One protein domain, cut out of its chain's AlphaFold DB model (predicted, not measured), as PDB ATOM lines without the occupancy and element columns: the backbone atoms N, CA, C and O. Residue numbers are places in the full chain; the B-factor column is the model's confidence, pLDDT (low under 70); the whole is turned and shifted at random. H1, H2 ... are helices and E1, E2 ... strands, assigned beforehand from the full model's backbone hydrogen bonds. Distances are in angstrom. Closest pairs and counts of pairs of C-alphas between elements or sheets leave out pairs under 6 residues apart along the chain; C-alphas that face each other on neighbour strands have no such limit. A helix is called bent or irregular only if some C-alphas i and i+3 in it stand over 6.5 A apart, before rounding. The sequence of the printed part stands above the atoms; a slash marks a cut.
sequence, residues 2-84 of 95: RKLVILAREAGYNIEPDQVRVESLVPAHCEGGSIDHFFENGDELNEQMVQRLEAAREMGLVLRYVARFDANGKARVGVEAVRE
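This is residues 2 to 84 of the 95 residues of the protein "Bifunctional aspartokinase/homoserine dehydrogenase II]" of Escherichia coli (UniProt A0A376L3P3). A long, sharply bent hairpin of E2 and E3 makes the core, with the short E1 beside the start of E3; H1 packs across one half of the hairpin, and the last turns of H3 pack on the other half. H2 lies out beyond this body, farthest of the elements from the mean of the C-alphas at 19.9 A, and residues 31 to 36, of which 35 and 36 belong to H2, stick out. The printed part has 83 residues, with three named helices and three named strands in the order H1 E1 H2 H3 E2 E3, and the mixed sheet runs E1 E3 E2. The class is mixed, helices and strands; the whole is loose, with a radius of gyration of the C-alphas of 15.7 A, and flat, spanning 43 by 36 by 15 A.

H1, residues 2 to 10, begins with C-alpha 2 at (187.862, 208.123, 199.137) and is 12.5 A long. E1 is residues 20 to 22, and H2 is residues 35 to 40. H3, residues 43 to 58, is 22.5 A long. E2, residues 61 to 69, is 21.2 A long and bends by 74 degrees at residue 65. E3, residues 75 to 83, is 21.0 A long, bends by 81 degrees at residue 78 and ends with C-alpha 83 at (191.218, 190.566, 217.832).

E2 and E3 form an antiparallel hairpin, with N 66 and O 78 2.8 A apart. E1 is parallel to E3, with N 77 and O 21 2.8 A apart. H1 and H3 are on one face of the sheet, two layers, helices over strands. H1 runs across the strands at a height over the sheet of 9.4 A; its closest C-alphas to E2 are Leu 4 and Ala 67, 6.4 A. H3 also runs across them, at a height of 6.3 A; the closest C-alphas to E2 are Ala 56 and Val 62, 6.0 A. H2 is not on the sheet and meets H3 only through their link. In H1, H2 and H3 every O i to N i+4 pair is within hydrogen-bond range.

The farthest C-alphas, Gly 12 and Glu 40, are 43.4 A apart. The printed part has no cut; the link from E1 to H2 is long, 12 residues. No printed residue is under 70 in pLDDT.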
ATOM      1  N   ARG A   2     186.929 207.165 199.793       94.94
ATOM      2  CA  ARG A   2     187.862 208.123 199.137       94.94
ATOM      3  C   ARG A   2     189.320 208.070 199.626       94.94
ATOM      4  O   ARG A   2     190.226 207.995 198.810       94.94
ATOM      5  N   LYS A   3     189.543 208.042 200.948       95.06
ATOM      6  CA  LYS A   3     190.896 207.926 201.533       95.06
ATOM      7  C   LYS A   3     191.635 206.650 201.094       95.06
ATOM      8  O   LYS A   3     192.826 206.713 200.837       95.06
ATOM      9  N   LEU A   4     190.934 205.520 200.971       95.38
ATOM     10  CA  LEU A   4     191.507 204.250 200.509       95.38
ATOM     11  C   LEU A   4     191.975 204.348 199.053       95.38
ATOM     12  O   LEU A   4     193.088 203.943 198.750       95.38
ATOM     13  N   VAL A   5     191.137 204.919 198.181       95.31
ATOM     14  CA  VAL A   5     191.455 205.118 196.756       95.31
ATOM     15  C   VAL A   5     192.688 206.002 196.598       95.31
ATOM     16  O   VAL A   5     193.579 205.665 195.830       95.31
ATOM     17  N   ILE A   6     192.765 207.098 197.361       95.75
ATOM     18  CA  ILE A   6     193.933 207.988 197.361       95.75
ATOM     19  C   ILE A   6     195.191 207.203 197.747       95.75
ATOM     20  O   ILE A   6     196.142 207.177 196.979       95.75
ATOM     21  N   LEU A   7     195.179 206.496 198.881       95.25
ATOM     22  CA  LEU A   7     196.351 205.744 199.346       95.25
ATOM     23  C   LEU A   7     196.784 204.639 198.373       95.25
ATOM     24  O   LEU A   7     197.977 204.440 198.171       95.25
ATOM     25  N   ALA A   8     195.836 203.930 197.761       94.00
ATOM     26  CA  ALA A   8     196.143 202.896 196.778       94.00
ATOM     27  C   ALA A   8     196.781 203.484 195.508       94.00
ATOM     28  O   ALA A   8     197.755 202.929 195.004       94.00
ATOM     29  N   ARG A   9     196.289 204.635 195.030       94.62
ATOM     30  CA  ARG A   9     196.871 205.347 193.882       94.62
ATOM     31  C   ARG A   9     198.276 205.861 194.175       94.62
ATOM     32  O   ARG A   9     199.167 205.650 193.360       94.62
ATOM     33  N   GLU A  10     198.499 206.434 195.357       95.44
ATOM     34  CA  GLU A  10     199.841 206.839 195.806       95.44
ATOM     35  C   GLU A  10     200.799 205.639 195.928       95.44
ATOM     36  O   GLU A  10     202.000 205.772 195.716       95.44
ATOM     37  N   ALA A  11     200.273 204.443 196.210       93.31
ATOM     38  CA  ALA A  11     201.032 203.193 196.221       93.31
ATOM     39  C   ALA A  11     201.216 202.552 194.825       93.31
ATOM     40  O   ALA A  11     201.732 201.439 194.733       93.31
ATOM     41  N   GLY A  12     200.807 203.227 193.742       93.94
ATOM     42  CA  GLY A  12     200.999 202.779 192.357       93.94
ATOM     43  C   GLY A  12     199.884 201.893 191.791       93.94
ATOM     44  O   GLY A  12     200.033 201.358 190.692       93.94
ATOM     45  N   TYR A  13     198.764 201.732 192.500       94.62
ATOM     46  CA  TYR A  13     197.634 200.930 192.031       94.62
ATOM     47  C   TYR A  13     196.604 201.787 191.295       94.62
ATOM     48  O   TYR A  13     196.096 202.777 191.823       94.62
ATOM     49  N   ASN A  14     196.230 201.361 190.088       92.62
ATOM     50  CA  ASN A  14     195.162 201.997 189.325       92.62
ATOM     51  C   ASN A  14     193.794 201.449 189.757       92.62
ATOM     52  O   ASN A  14     193.295 200.487 189.177       92.62
ATOM     53  N   ILE A  15     193.232 202.031 190.818       93.81
ATOM     54  CA  ILE A  15     191.904 201.696 191.338       93.81
ATOM     55  C   ILE A  15     190.932 202.864 191.173       93.81
ATOM     56  O   ILE A  15     191.277 204.018 191.446       93.81
ATOM     57  N   GLU A  16     189.700 202.554 190.784       93.56
ATOM     58  CA  GLU A  16     188.573 203.474 190.696       93.56
ATOM     59  C   GLU A  16     187.620 203.353 191.902       93.56
ATOM     60  O   GLU A  16     187.543 202.303 192.549       93.56
ATOM     61  N   PRO A  17     186.896 204.432 192.263       93.06
ATOM     62  CA  PRO A  17     185.980 204.431 193.405       93.06
ATOM     63  C   PRO A  17     184.902 203.339 193.377       93.06
ATOM     64  O   PRO A  17     184.561 202.805 194.431       93.06
ATOM     65  N   ASP A  18     184.377 203.013 192.198       94.12
ATOM     66  CA  ASP A  18     183.344 201.993 191.974       94.12
ATOM     67  C   ASP A  18     183.857 200.555 192.172       94.12
ATOM     68  O   ASP A  18     183.077 199.647 192.453       94.12
ATOM     69  N   GLN A  19     185.174 200.353 192.120       93.56
ATOM     70  CA  GLN A  19     185.827 199.077 192.415       93.56
ATOM     71  C   GLN A  19     185.962 198.813 193.924       93.56
ATOM     72  O   GLN A  19     186.336 197.712 194.336       93.56
ATOM     73  N   VAL A  20     185.672 199.805 194.775       96.00
ATOM     74  CA  VAL A  20     185.719 199.651 196.231       96.00
ATOM     75  C   VAL A  20     184.363 199.184 196.739       96.00
ATOM     76  O   VAL A  20     183.394 199.940 196.750       96.00
ATOM     77  N   ARG A  21     184.302 197.963 197.277       96.62
ATOM     78  CA  ARG A  21     183.094 197.488 197.960       96.62
ATOM     79  C   ARG A  21     182.917 198.239 199.280       96.62
ATOM     80  O   ARG A  21     183.715 198.062 200.199       96.62
ATOM     81  N   VAL A  22     181.867 199.043 199.397       96.44
ATOM     82  CA  VAL A  22     181.540 199.763 200.634       96.44
ATOM     83  C   VAL A  22     180.328 199.118 201.284       96.44
ATOM     84  O   VAL A  22     179.274 199.007 200.671       96.44
ATOM     85  N   GLU A  23     180.482 198.699 202.531       96.00
ATOM     86  CA  GLU A  23     179.354 198.414 203.403       96.00
ATOM     87  C   GLU A  23     178.786 199.742 203.917       96.00
ATOM     88  O   GLU A  23     179.466 200.491 204.634       96.00
ATOM     89  N   SER A  24     177.554 200.037 203.497       93.44
ATOM     90  CA  SER A  24     176.783 201.178 203.985       93.44
ATOM     91  C   SER A  24     176.300 200.906 205.408       93.44
ATOM     92  O   SER A  24     175.864 199.801 205.720       93.44
ATOM     93  N   LEU A  25     176.366 201.931 206.255       93.50
ATOM     94  CA  LEU A  25     175.712 201.950 207.567       93.50
ATOM     95  C   LEU A  25     174.353 202.656 207.510       93.50
ATOM     96  O   LEU A  25     173.778 202.960 208.542       93.50
ATOM     97  N   VAL A  26     173.853 202.960 206.315       92.38
ATOM     98  CA  VAL A  26     172.515 203.513 206.115       92.38
ATOM     99  C   VAL A  26     171.635 202.376 205.600       92.38
ATOM    100  O   VAL A  26     171.955 201.826 204.542       92.38
ATOM    101  N   PRO A  27     170.568 201.989 206.323       91.12
ATOM    102  CA  PRO A  27     169.601 201.019 205.825       91.12
ATOM    103  C   PRO A  27     169.033 201.452 204.472       91.12
ATOM    104  O   PRO A  27     168.799 202.638 204.244       91.12
ATOM    105  N   ALA A  28     168.764 200.492 203.582       91.19
ATOM    106  CA  ALA A  28     168.342 200.782 202.208       91.19
ATOM    107  C   ALA A  28     167.069 201.646 202.135       91.19
ATOM    108  O   ALA A  28     166.939 202.490 201.256       91.19
ATOM    109  N   HIS A  29     166.142 201.473 203.081       89.50
ATOM    110  CA  HIS A  29     164.903 202.252 203.140       89.50
ATOM    111  C   HIS A  29     165.114 203.694 203.646       89.50
ATOM    112  O   HIS A  29     164.240 204.537 203.467       89.50
ATOM    113  N   CYS A  30     166.265 203.997 204.257       91.56
ATOM    114  CA  CYS A  30     166.658 205.351 204.645       91.56
ATOM    115  C   CYS A  30     167.475 206.068 203.556       91.56
ATOM    116  O   CYS A  30     167.739 207.265 203.687       91.56
ATOM    117  N   GLU A  31     167.907 205.370 202.501       89.62
ATOM    118  CA  GLU A  31     168.696 205.982 201.432       89.62
ATOM    119  C   GLU A  31     167.877 207.035 200.672       89.62
ATOM    120  O   GLU A  31     166.758 206.792 200.227       89.62
ATOM    121  N   GLY A  32     168.440 208.239 200.523       87.69
ATOM    122  CA  GLY A  32     167.779 209.351 199.828       87.69
ATOM    123  C   GLY A  32     166.646 210.035 200.608       87.69
ATOM    124  O   GLY A  32     166.054 210.977 200.085       87.69
ATOM    125  N   GLY A  33     166.362 209.598 201.841       89.50
ATOM    126  CA  GLY A  33     165.425 210.255 202.757       89.50
ATOM    127  C   GLY A  33     165.999 211.510 203.428       89.50
ATOM    128  O   GLY A  33     167.145 211.904 203.200       89.50
ATOM    129  N   SER A  34     165.194 212.148 204.282       94.31
ATOM    130  CA  SER A  34     165.672 213.243 205.132       94.31
ATOM    131  C   SER A  34     166.536 212.718 206.285       94.31
ATOM    132  O   SER A  34     166.511 211.536 206.631       94.31
ATOM    133  N   ILE A  35     167.289 213.625 206.912       92.88
ATOM    134  CA  ILE A  35     168.053 213.317 208.128       92.88
ATOM    135  C   ILE A  35     167.109 212.863 209.250       92.88
ATOM    136  O   ILE A  35     167.402 211.877 209.921       92.88
ATOM    137  N   ASP A  36     165.966 213.533 209.411       95.06
ATOM    138  CA  ASP A  36     164.969 213.181 210.428       95.06
ATOM    139  C   ASP A  36     164.434 211.764 210.205       95.06
ATOM    140  O   ASP A  36     164.458 210.948 211.121       95.06
ATOM    141  N   HIS A  37     164.092 211.422 208.958       92.88
ATOM    142  CA  HIS A  37     163.650 210.078 208.592       92.88
ATOM    143  C   HIS A  37     164.700 209.008 208.927       92.88
ATOM    144  O   HIS A  37     164.351 207.920 209.377       92.88
ATOM    145  N   PHE A  38     165.992 209.291 208.733       93.44
ATOM    146  CA  PHE A  38     167.050 208.363 209.138       93.44
ATOM    147  C   PHE A  38     167.071 208.141 210.657       93.44
ATOM    148  O   PHE A  38     167.157 206.998 211.094       93.44
ATOM    149  N   PHE A  39     166.975 209.199 211.466       91.75
ATOM    150  CA  PHE A  39     166.997 209.056 212.925       91.75
ATOM    151  C   PHE A  39     165.716 208.430 213.487       91.75
ATOM    152  O   PHE A  39     165.797 207.694 214.464       91.75
ATOM    153  N   GLU A  40     164.566 208.655 212.854       93.38
ATOM    154  CA  GLU A  40     163.293 208.014 213.212       93.38
ATOM    155  C   GLU A  40     163.281 206.505 212.929       93.38
ATOM    156  O   GLU A  40     162.568 205.765 213.600       93.38
ATOM    157  N   ASN A  41     164.083 206.039 211.968       90.06
ATOM    158  CA  ASN A  41     164.180 204.626 211.579       90.06
ATOM    159  C   ASN A  41     165.544 204.002 211.941       90.06
ATOM    160  O   ASN A  41     165.897 202.918 211.472       90.06
ATOM    161  N   GLY A  42     166.333 204.677 212.783       90.25
ATOM    162  CA  GLY A  42     167.691 204.257 213.139       90.25
ATOM    163  C   GLY A  42     167.760 202.988 213.993       90.25
ATOM    164  O   GLY A  42     168.822 202.365 214.077       90.25
ATOM    165  N   ASP A  43     166.641 202.585 214.599       92.38
ATOM    166  CA  ASP A  43     166.559 201.418 215.482       92.38
ATOM    167  C   ASP A  43     166.940 200.117 214.764       92.38
ATOM    168  O   ASP A  43     167.659 199.300 215.336       92.38
ATOM    169  N   GLU A  44     166.577 199.958 213.486       91.19
ATOM    170  CA  GLU A  44     166.940 198.770 212.700       91.19
ATOM    171  C   GLU A  44     168.468 198.609 212.599       91.19
ATOM    172  O   GLU A  44     169.018 197.527 212.823       91.19
ATOM    173  N   LEU A  45     169.180 199.702 212.300       93.88
ATOM    174  CA  LEU A  45     170.642 199.699 212.248       93.88
ATOM    175  C   LEU A  45     171.236 199.411 213.629       93.88
ATOM    176  O   LEU A  45     172.223 198.679 213.741       93.88
ATOM    177  N   ASN A  46     170.654 199.999 214.674       95.06
ATOM    178  CA  ASN A  46     171.117 199.809 216.038       95.06
ATOM    179  C   ASN A  46     171.012 198.336 216.460       95.06
ATOM    180  O   ASN A  46     171.999 197.774 216.933       95.06
ATOM    181  N   GLU A  47     169.875 197.681 216.216       95.38
ATOM    182  CA  GLU A  47     169.683 196.255 216.504       95.38
ATOM    183  C   GLU A  47     170.705 195.378 215.770       95.38
ATOM    184  O   GLU A  47     171.364 194.536 216.388       95.38
ATOM    185  N   GLN A  48     170.923 195.623 214.473       94.62
ATOM    186  CA  GLN A  48     171.930 194.899 213.688       94.62
ATOM    187  C   GLN A  48     173.346 195.078 214.260       94.62
ATOM    188  O   GLN A  48     174.131 194.126 214.322       94.62
ATOM    189  N   MET A  49     173.696 196.292 214.689       96.88
ATOM    190  CA  MET A  49     175.015 196.586 215.251       96.88
ATOM    191  C   MET A  49     175.204 195.998 216.651       96.88
ATOM    192  O   MET A  49     176.303 195.526 216.951       96.88
ATOM    193  N   VAL A  50     174.158 195.971 217.480       97.62
ATOM    194  CA  VAL A  50     174.175 195.313 218.796       97.62
ATOM    195  C   VAL A  50     174.414 193.815 218.634       97.62
ATOM    196  O   VAL A  50     175.346 193.292 219.239       97.62
ATOM    197  N   GLN A  51     173.680 193.145 217.742       97.56
ATOM    198  CA  GLN A  51     173.866 191.711 217.482       97.56
ATOM    199  C   GLN A  51     175.295 191.390 217.024       97.56
ATOM    200  O   GLN A  51     175.934 190.460 217.519       97.56
ATOM    201  N   ARG A  52     175.846 192.190 216.102       97.44
ATOM    202  CA  ARG A  52     177.237 192.033 215.646       97.44
ATOM    203  C   ARG A  52     178.244 192.266 216.769       97.44
ATOM    204  O   ARG A  52     179.279 191.604 216.808       97.44
ATOM    205  N   LEU A  53     177.973 193.225 217.652       97.62
ATOM    206  CA  LEU A  53     178.839 193.547 218.779       97.62
ATOM    207  C   LEU A  53     178.847 192.419 219.811       97.62
ATOM    208  O   LEU A  53     179.914 192.066 220.307       97.62
ATOM    209  N   GLU A  54     177.685 191.856 220.123       98.06
ATOM    210  CA  GLU A  54     177.548 190.718 221.033       98.06
ATOM    211  C   GLU A  54     178.268 189.486 220.481       98.06
ATOM    212  O   GLU A  54     179.153 188.960 221.155       98.06
ATOM    213  N   ALA A  55     178.021 189.124 219.219       97.94
ATOM    214  CA  ALA A  55     178.711 188.014 218.562       97.94
ATOM    215  C   ALA A  55     180.242 188.197 218.541       97.94
ATOM    216  O   ALA A  55     180.999 187.258 218.783       97.94
ATOM    217  N   ALA A  56     180.729 189.419 218.290       97.25
ATOM    218  CA  ALA A  56     182.160 189.708 218.345       97.25
ATOM    219  C   ALA A  56     182.720 189.547 219.769       97.25
ATOM    220  O   ALA A  56     183.783 188.950 219.943       97.25
ATOM    221  N   ARG A  57     182.001 190.034 220.787       96.31
ATOM    222  CA  ARG A  57     182.410 189.936 222.197       96.31
ATOM    223  C   ARG A  57     182.482 188.496 222.687       96.31
ATOM    224  O   ARG A  57     183.442 188.159 223.373       96.31
ATOM    225  N   GLU A  58     181.530 187.648 222.304       97.50
ATOM    226  CA  GLU A  58     181.556 186.211 222.624       97.50
ATOM    227  C   GLU A  58     182.826 185.524 222.103       97.50
ATOM    228  O   GLU A  58     183.335 184.586 222.713       97.50
ATOM    229  N   MET A  59     183.382 186.032 221.003       96.75
ATOM    230  CA  MET A  59     184.621 185.546 220.398       96.75
ATOM    231  C   MET A  59     185.886 186.280 220.889       96.75
ATOM    232  O   MET A  59     186.972 186.023 220.365       96.75
ATOM    233  N   GLY A  60     185.780 187.201 221.856       95.88
ATOM    234  CA  GLY A  60     186.905 188.030 222.312       95.88
ATOM    235  C   GLY A  60     187.425 188.995 221.236       95.88
ATOM    236  O   GLY A  60     188.628 189.241 221.133       95.88
ATOM    237  N   LEU A  61     186.532 189.485 220.374       97.31
ATOM    238  CA  LEU A  61     186.821 190.413 219.281       97.31
ATOM    239  C   LEU A  61     186.162 191.776 219.531       97.31
ATOM    240  O   LEU A  61     185.170 191.904 220.248       97.31
ATOM    241  N   VAL A  62     186.674 192.805 218.856       95.69
ATOM    242  CA  VAL A  62     186.118 194.162 218.855       95.69
ATOM    243  C   VAL A  62     185.747 194.601 217.443       95.69
ATOM    244  O   VAL A  62     186.446 194.287 216.482       95.69
ATOM    245  N   LEU A  63     184.663 195.366 217.307       96.25
ATOM    246  CA  LEU A  63     184.243 195.906 216.014       96.25
ATOM    247  C   LEU A  63     185.007 197.179 215.649       96.25
ATOM    248  O   LEU A  63     185.179 198.086 216.471       96.25
ATOM    249  N   ARG A  64     185.432 197.278 214.389       95.69
ATOM    250  CA  ARG A  64     186.073 198.464 213.807       95.69
ATOM    251  C   ARG A  64     185.564 198.700 212.390       95.69
ATOM    252  O   ARG A  64     185.386 197.751 211.637       95.69
ATOM    253  N   TYR A  65     185.383 199.963 212.005       95.50
ATOM    254  CA  TYR A  65     185.097 200.326 210.616       95.50
ATOM    255  C   TYR A  65     186.419 200.512 209.862       95.50
ATOM    256  O   TYR A  65     187.148 201.479 210.095       95.50
ATOM    257  N   VAL A  66     186.769 199.548 209.013       95.31
ATOM    258  CA  VAL A  66     188.110 199.400 208.435       95.31
ATOM    259  C   VAL A  66     188.054 199.511 206.919       95.31
ATOM    260  O   VAL A  66     187.157 198.981 206.269       95.31
ATOM    261  N   ALA A  67     189.056 200.175 206.347       95.56
ATOM    262  CA  ALA A  67     189.345 200.120 204.923       95.56
ATOM    263  C   ALA A  67     190.474 199.111 204.667       95.56
ATOM    264  O   ALA A  67     191.530 199.201 205.293       95.56
ATOM    265  N   ARG A  68     190.265 198.158 203.754       94.44
ATOM    266  CA  ARG A  68     191.264 197.161 203.349       94.44
ATOM    267  C   ARG A  68     191.542 197.240 201.860       94.44
ATOM    268  O   ARG A  68     190.618 197.376 201.061       94.44
ATOM    269  N   PHE A  69     192.810 197.078 201.519       94.94
ATOM    270  CA  PHE A  69     193.296 196.960 200.156       94.94
ATOM    271  C   PHE A  69     194.242 195.757 200.075       94.94
ATOM    272  O   PHE A  69     195.129 195.616 200.914       94.94
ATOM    273  N   ASP A  70     194.002 194.871 199.115       91.06
ATOM    274  CA  ASP A  70     194.837 193.713 198.788       91.06
ATOM    275  C   ASP A  70     195.701 194.044 197.560       91.06
ATOM    276  O   ASP A  70     195.229 194.709 196.638       91.06
ATOM    277  N   ALA A  71     196.929 193.526 197.509       86.12
ATOM    278  CA  ALA A  71     197.813 193.615 196.347       86.12
ATOM    279  C   ALA A  71     197.180 193.031 195.068       86.12
ATOM    280  O   ALA A  71     197.513 193.456 193.967       86.12
ATOM    281  N   ASN A  72     196.208 192.121 195.202       87.12
ATOM    282  CA  ASN A  72     195.396 191.628 194.082       87.12
ATOM    283  C   ASN A  72     194.362 192.651 193.556       87.12
ATOM    284  O   ASN A  72     193.513 192.301 192.739       87.12
ATOM    285  N   GLY A  73     194.361 193.888 194.064       84.12
ATOM    286  CA  GLY A  73     193.451 194.963 193.661       84.12
ATOM    287  C   GLY A  73     192.077 194.932 194.335       84.12
ATOM    288  O   GLY A  73     191.222 195.757 194.021       84.12
ATOM    289  N   LYS A  74     191.830 194.011 195.279       92.75
ATOM    290  CA  LYS A  74     190.556 193.964 196.017       92.75
ATOM    291  C   LYS A  74     190.524 195.050 197.086       92.75
ATOM    292  O   LYS A  74     191.344 195.050 198.003       92.75
ATOM    293  N   ALA A  75     189.519 195.916 197.019       96.00
ATOM    294  CA  ALA A  75     189.316 196.992 197.976       96.00
ATOM    295  C   ALA A  75     187.951 196.885 198.653       96.00
ATOM    296  O   ALA A  75     186.928 196.674 197.997       96.00
ATOM    297  N   ARG A  76     187.926 197.059 199.975       97.00
ATOM    298  CA  ARG A  76     186.678 197.089 200.741       97.00
ATOM    299  C   ARG A  76     186.730 198.072 201.899       97.00
ATOM    300  O   ARG A  76     187.797 198.341 202.444       97.00
ATOM    301  N   VAL A  77     185.570 198.576 202.293       97.62
ATOM    302  CA  VAL A  77     185.382 199.380 203.501       97.62
ATOM    303  C   VAL A  77     184.144 198.870 204.220       97.62
ATOM    304  O   VAL A  77     183.095 198.777 203.591       97.62
ATOM    305  N   GLY A  78     184.255 198.538 205.501       97.06
ATOM    306  CA  GLY A  78     183.123 198.011 206.261       97.06
ATOM    307  C   GLY A  78     183.438 197.742 207.723       97.06
ATOM    308  O   GLY A  78     184.558 197.982 208.183       97.06
ATOM    309  N   VAL A  79     182.435 197.261 208.450       97.00
ATOM    310  CA  VAL A  79     182.570 196.837 209.843       97.00
ATOM    311  C   VAL A  79     183.237 195.468 209.872       97.00
ATOM    312  O   VAL A  79     182.777 194.515 209.252       97.00
ATOM    313  N   GLU A  80     184.319 195.355 210.629       96.50
ATOM    314  CA  GLU A  80     185.040 194.107 210.822       96.50
ATOM    315  C   GLU A  80     185.269 193.838 212.308       96.50
ATOM    316  O   GLU A  80     185.584 194.751 213.076       96.50
ATOM    317  N   ALA A  81     185.147 192.571 212.700       96.88
ATOM    318  CA  ALA A  81     185.583 192.096 214.004       96.88
ATOM    319  C   ALA A  81     187.088 191.797 213.951       96.88
ATOM    320  O   ALA A  81     187.555 191.035 213.103       96.88
ATOM    321  N   VAL A  82     187.855 192.412 214.845       96.50
ATOM    322  CA  VAL A  82     189.302 192.213 214.971       96.50
ATOM    323  C   VAL A  82     189.639 191.753 216.380       96.50
ATOM    324  O   VAL A  82     188.931 192.072 217.329       96.50
ATOM    325  N   ARG A  83     190.726 190.996 216.521       96.06
ATOM    326  CA  ARG A  83     191.218 190.566 217.832       96.06
ATOM    327  C   ARG A  83     191.637 191.769 218.672       96.06
ATOM    328  O   ARG A  83     192.090 192.770 218.118       96.06
ATOM    329  N   GLU A  84     191.538 191.651 219.990       93.12
ATOM    330  CA  GLU A  84     191.966 192.709 220.918       93.12
ATOM    331  C   GLU A  84     193.459 193.054 220.802       93.12
ATOM    332  O   GLU A  84     193.844 194.202 221.008       93.12
TER     333      GLU A  84